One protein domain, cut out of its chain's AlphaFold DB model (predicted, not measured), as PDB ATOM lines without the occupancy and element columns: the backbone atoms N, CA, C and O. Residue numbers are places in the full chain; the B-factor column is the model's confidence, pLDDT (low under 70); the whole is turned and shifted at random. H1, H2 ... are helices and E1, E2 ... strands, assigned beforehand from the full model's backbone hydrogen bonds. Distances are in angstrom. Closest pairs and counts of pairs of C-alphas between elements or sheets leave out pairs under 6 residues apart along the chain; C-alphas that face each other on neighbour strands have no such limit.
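What this domain is: This is residues 91 to 132 of the 132 residues of the protein "SWIM zinc finger family protein" of Rubrobacteraceae bacterium (UniProt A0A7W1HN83). Little regular structure: a small two-strand hairpin, E2 and E3, with a long loop, residues 105 to 118, between its strands and one short helix, H1, straight after it. The printed part has 42 residues, with strands E1, E2, E3, then helix H1; E2 and E3 form an antiparallel sheet. The class is mixed, with 15 residues in named elements. It is compact, radius of gyration of the C-alphas 9.3 A, spanning 26 by 18 by 18 A.

Where its parts are: E1, residues 96 to 98, begins at C-alpha (-11.718, 23.347, -8.014) and measures 6.9 A. E2 is residues 102 to 104, 6.6 A; E3 is residues 119 to 121, 6.9 A. H1, residues 122 to 127, 8.6 A, ends at C-alpha (-27.349, 27.669, -15.705).

How they stand to each other: In the hairpin of E2 and E3, N 103 and O 120 are 2.8 A apart, within hydrogen-bond range. E1 pairs with no named strand. E1 and H1 are apart. In H1 every O i to N i+4 pair is within hydrogen-bond range.

The domain as a whole: The farthest C-alphas, of Arg 98 and Glu 110, are 26.7 A apart. The printed part has no cut. The link E2 to E3 is long. Residues 109 to 110 and 130 to 132 have pLDDT under 70.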
ATOM      1  N   SER A  91     -14.179  26.746 -15.411       94.44
ATOM      2  CA  SER A  91     -14.056  28.002 -16.169       94.44
ATOM      3  C   SER A  91     -15.139  29.024 -15.793       94.44
ATOM      4  O   SER A  91     -14.907  30.223 -15.904       94.44
ATOM      5  N   GLY A  92     -16.290  28.560 -15.290       92.50
ATOM      6  CA  GLY A  92     -17.408  29.414 -14.883       92.50
ATOM      7  C   GLY A  92     -17.240  30.057 -13.506       92.50
ATOM      8  O   GLY A  92     -17.220  31.280 -13.387       92.50
ATOM      9  N   CYS A  93     -17.134  29.244 -12.450       93.19
ATOM     10  CA  CYS A  93     -17.088  29.747 -11.070       93.19
ATOM     11  C   CYS A  93     -15.672  29.892 -10.494       93.19
ATOM     12  O   CYS A  93     -15.499  30.524  -9.457       93.19
ATOM     13  N   GLY A  94     -14.651  29.310 -11.131       93.25
ATOM     14  CA  GLY A  94     -13.277  29.310 -10.619       93.25
ATOM     15  C   GLY A  94     -13.002  28.293  -9.504       93.25
ATOM     16  O   GLY A  94     -11.845  28.132  -9.104       93.25
ATOM     17  N   ASP A  95     -14.015  27.560  -9.033       93.56
ATOM     18  CA  ASP A  95     -13.830  26.524  -8.016       93.56
ATOM     19  C   ASP A  95     -13.064  25.322  -8.563       93.56
ATOM     20  O   ASP A  95     -13.130  24.987  -9.750       93.56
ATOM     21  N   ARG A  96     -12.352  24.622  -7.674       95.75
ATOM     22  CA  ARG A  96     -11.718  23.347  -8.014       95.75
ATOM     23  C   ARG A  96     -12.682  22.193  -7.795       95.75
ATOM     24  O   ARG A  96     -13.021  21.874  -6.662       95.75
ATOM     25  N   ILE A  97     -13.044  21.525  -8.882       95.88
ATOM     26  CA  ILE A  97     -13.982  20.402  -8.914       95.88
ATOM     27  C   ILE A  97     -13.237  19.148  -9.364       95.88
ATOM     28  O   ILE A  97     -12.248  19.231 -10.097       95.88
ATOM     29  N   ARG A  98     -13.661  17.964  -8.910       95.12
ATOM     30  CA  ARG A  98     -13.060  16.701  -9.367       95.12
ATOM     31  C   ARG A  98     -13.219  16.590 -10.877       95.12
ATOM     32  O   ARG A  98     -14.287  16.860 -11.406       95.12
ATOM     33  N   HIS A  99     -12.179  16.118 -11.557       94.88
ATOM     34  CA  HIS A  99     -12.184  16.003 -13.017       94.88
ATOM     35  C   HIS A  99     -13.391  15.236 -13.565       94.88
ATOM     36  O   HIS A  99     -13.945  15.623 -14.580       94.88
ATOM     37  N   ARG A 100     -13.812  14.172 -12.875       94.19
ATOM     38  CA  ARG A 100     -14.965  13.348 -13.272       94.19
ATOM     39  C   ARG A 100     -16.323  14.046 -13.131       94.19
ATOM     40  O   ARG A 100     -17.297  13.543 -13.665       94.19
ATOM     41  N   ASP A 101     -16.369  15.140 -12.373       94.50
ATOM     42  CA  ASP A 101     -17.574  15.925 -12.092       94.50
ATOM     43  C   ASP A 101     -17.573  17.240 -12.911       94.50
ATOM     44  O   ASP A 101     -18.407  18.121 -12.696       94.50
ATOM     45  N   LEU A 102     -16.612  17.388 -13.834       95.62
ATOM     46  CA  LEU A 102     -16.530  18.468 -14.811       95.62
ATOM     47  C   LEU A 102     -16.933  17.944 -16.190       95.62
ATOM     48  O   LEU A 102     -16.584  16.826 -16.565       95.62
ATOM     49  N   THR A 103     -17.627  18.782 -16.947       94.88
ATOM     50  CA  THR A 103     -17.976  18.542 -18.350       94.88
ATOM     51  C   THR A 103     -17.135  19.452 -19.229       94.88
ATOM     52  O   THR A 103     -17.042  20.650 -18.961       94.88
ATOM     53  N   GLU A 104     -16.501  18.882 -20.249       93.69
ATOM     54  CA  GLU A 104     -15.804  19.659 -21.271       93.69
ATOM     55  C   GLU A 104     -16.823  20.222 -22.260       93.69
ATOM     56  O   GLU A 104     -17.671  19.493 -22.773       93.69
ATOM     57  N   VAL A 105     -16.737  21.519 -22.531       90.25
ATOM     58  CA  VAL A 105     -17.478  22.142 -23.625       90.25
ATOM     59  C   VAL A 105     -16.883  21.624 -24.932       90.25
ATOM     60  O   VAL A 105     -15.697  21.815 -25.190       90.25
ATOM     61  N   THR A 106     -17.687  20.955 -25.754       87.75
ATOM     62  CA  THR A 106     -17.221  20.365 -27.023       87.75
ATOM     63  C   THR A 106     -17.635  21.162 -28.254       87.75
ATOM     64  O   THR A 106     -17.041  20.994 -29.315       87.75
ATOM     65  N   GLU A 107     -18.649  22.017 -28.128       83.00
ATOM     66  CA  GLU A 107     -19.223  22.791 -29.228       83.00
ATOM     67  C   GLU A 107     -19.290  24.271 -28.855       83.00
ATOM     68  O   GLU A 107     -19.499  24.621 -27.691       83.00
ATOM     69  N   ASP A 108     -19.115  25.139 -29.851       72.94
ATOM     70  CA  ASP A 108     -19.330  26.571 -29.672       72.94
ATOM     71  C   ASP A 108     -20.805  26.820 -29.349       72.94
ATOM     72  O   ASP A 108     -21.697  26.471 -30.125       72.94
ATOM     73  N   HIS A 109     -21.061  27.444 -28.204       67.00
ATOM     74  CA  HIS A 109     -22.408  27.820 -27.803       67.00
ATOM     75  C   HIS A 109     -22.661  29.300 -28.109       67.00
ATOM     76  O   HIS A 109     -21.798  30.155 -27.896       67.00
ATOM     77  N   GLU A 110     -23.875  29.634 -28.555       68.19
ATOM     78  CA  GLU A 110     -24.250  31.004 -28.946       68.19
ATOM     79  C   GLU A 110     -24.126  32.030 -27.804       68.19
ATOM     80  O   GLU A 110     -24.096  33.234 -28.048       68.19
ATOM     81  N   SER A 111     -24.023  31.569 -26.552       70.56
ATOM     82  CA  SER A 111     -23.844  32.433 -25.383       70.56
ATOM     83  C   SER A 111     -22.487  33.146 -25.342       70.56
ATOM     84  O   SER A 111     -22.335  34.060 -24.529       70.56
ATOM     85  N   LEU A 112     -21.501  32.744 -26.166       77.00
ATOM     86  CA  LEU A 112     -20.123  33.282 -26.210       77.00
ATOM     87  C   LEU A 112     -19.431  33.364 -24.840       77.00
ATOM     88  O   LEU A 112     -18.459  34.097 -24.662       77.00
ATOM     89  N   THR A 113     -19.970  32.657 -23.850       81.44
ATOM     90  CA  THR A 113     -19.490  32.726 -22.474       81.44
ATOM     91  C   THR A 113     -18.325  31.760 -22.307       81.44
ATOM     92  O   THR A 113     -17.311  32.138 -21.733       81.44
ATOM     93  N   TRP A 114     -18.444  30.559 -22.886       84.25
ATOM     94  CA  TRP A 114     -17.476  29.465 -22.797       84.25
ATOM     95  C   TRP A 114     -17.150  28.937 -24.191       84.25
ATOM     96  O   TRP A 114     -17.971  29.043 -25.106       84.25
ATOM     97  N   PHE A 115     -15.962  28.360 -24.333       89.06
ATOM     98  CA  PHE A 115     -15.418  27.891 -25.603       89.06
ATOM     99  C   PHE A 115     -15.038  26.409 -25.528       89.06
ATOM    100  O   PHE A 115     -14.814  25.887 -24.433       89.06
ATOM    101  N   PRO A 116     -14.912  25.722 -26.677       91.44
ATOM    102  CA  PRO A 116     -14.428  24.354 -26.721       91.44
ATOM    103  C   PRO A 116     -13.135  24.154 -25.918       91.44
ATOM    104  O   PRO A 116     -12.163  24.894 -26.084       91.44
ATOM    105  N   GLY A 117     -13.137  23.146 -25.046       92.12
ATOM    106  CA  GLY A 117     -12.053  22.845 -24.108       92.12
ATOM    107  C   GLY A 117     -12.209  23.459 -22.710       92.12
ATOM    108  O   GLY A 117     -11.473  23.070 -21.800       92.12
ATOM    109  N   ASP A 118     -13.159  24.378 -22.499       93.19
ATOM    110  CA  ASP A 118     -13.508  24.835 -21.151       93.19
ATOM    111  C   ASP A 118     -14.110  23.695 -20.324       93.19
ATOM    112  O   ASP A 118     -14.903  22.892 -20.817       93.19
ATOM    113  N   LEU A 119     -13.758  23.644 -19.038       95.44
ATOM    114  CA  LEU A 119     -14.301  22.669 -18.095       95.44
ATOM    115  C   LEU A 119     -15.330  23.345 -17.197       95.44
ATOM    116  O   LEU A 119     -14.996  24.269 -16.455       95.44
ATOM    117  N   LEU A 120     -16.568  22.860 -17.208       94.69
ATOM    118  CA  LEU A 120     -17.664  23.420 -16.421       94.69
ATOM    119  C   LEU A 120     -18.166  22.421 -15.385       94.69
ATOM    120  O   LEU A 120     -18.298  21.228 -15.648       94.69
ATOM    121  N   CYS A 121     -18.463  22.917 -14.184       95.44
ATOM    122  CA  CYS A 121     -19.194  22.142 -13.190       95.44
ATOM    123  C   CYS A 121     -20.670  22.027 -13.592       95.44
ATOM    124  O   CYS A 121     -21.167  22.831 -14.382       95.44
ATOM    125  N   TYR A 122     -21.385  21.065 -13.000       92.62
ATOM    126  CA  TYR A 122     -22.804  20.836 -13.290       92.62
ATOM    127  C   TYR A 122     -23.661  22.112 -13.193       92.62
ATOM    128  O   TYR A 122     -24.458  22.367 -14.090       92.62
ATOM    129  N   SER A 123     -23.474  22.938 -12.152       92.81
ATOM    130  CA  SER A 123     -24.242  24.187 -11.998       92.81
ATOM    131  C   SER A 123     -23.966  25.156 -13.145       92.81
ATOM    132  O   SER A 123     -24.895  25.568 -13.824       92.81
ATOM    133  N   CYS A 124     -22.691  25.455 -13.425       92.00
ATOM    134  CA  CYS A 124     -22.325  26.374 -14.504       92.00
ATOM    135  C   CYS A 124     -22.748  25.857 -15.883       92.00
ATOM    136  O   CYS A 124     -23.081  26.654 -16.752       92.00
ATOM    137  N   LEU A 125     -22.745  24.543 -16.105       89.38
ATOM    138  CA  LEU A 125     -23.257  23.974 -17.347       89.38
ATOM    139  C   LEU A 125     -24.779  24.167 -17.452       89.38
ATOM    140  O   LEU A 125     -25.274  24.652 -18.469       89.38
ATOM    141  N   HIS A 126     -25.510  23.828 -16.388       87.12
ATOM    142  CA  HIS A 126     -26.969  23.884 -16.353       87.12
ATOM    143  C   HIS A 126     -27.513  25.314 -16.463       87.12
ATOM    144  O   HIS A 126     -28.421  25.565 -17.256       87.12
ATOM    145  N   ASP A 127     -26.922  26.263 -15.733       85.00
ATOM    146  CA  ASP A 127     -27.349  27.669 -15.705       85.00
ATOM    147  C   ASP A 127     -27.233  28.352 -17.082       85.00
ATOM    148  O   ASP A 127     -27.886  29.364 -17.342       85.00
ATOM    149  N   HIS A 128     -26.440  27.774 -17.989       74.75
ATOM    150  CA  HIS A 128     -26.223  28.271 -19.347       74.75
ATOM    151  C   HIS A 128     -26.828  27.377 -20.442       74.75
ATOM    152  O   HIS A 128     -26.548  27.586 -21.623       74.75
ATOM    153  N   GLY A 129     -27.695  26.427 -20.072       70.88
ATOM    154  CA  GLY A 129     -28.463  25.605 -21.015       70.88
ATOM    155  C   GLY A 129     -27.706  24.415 -21.609       70.88
ATOM    156  O   GLY A 129     -28.204  23.799 -22.549       70.88
ATOM    157  N   GLY A 130     -26.532  24.074 -21.071       68.56
ATOM    158  CA  GLY A 130     -25.797  22.876 -21.465       68.56
ATOM    159  C   GLY A 130     -26.451  21.592 -20.947       68.56
ATOM    160  O   GLY A 130     -27.119  21.585 -19.908       68.56
ATOM    161  N   ILE A 131     -26.247  20.489 -21.668       63.94
ATOM    162  CA  ILE A 131     -26.695  19.143 -21.281       63.94
ATOM    163  C   ILE A 131     -25.450  18.330 -20.908       63.94
ATOM    164  O   ILE A 131     -24.481  18.330 -21.666       63.94
ATOM    165  N   ALA A 132     -25.478  17.699 -19.731       61.09
ATOM    166  CA  ALA A 132     -24.406  16.845 -19.208       61.09
ATOM    167  C   ALA A 132     -24.452  15.422 -19.784       61.09
ATOM    168  O   ALA A 132     -25.579  14.921 -20.016       61.09
TER     169      ALA A 132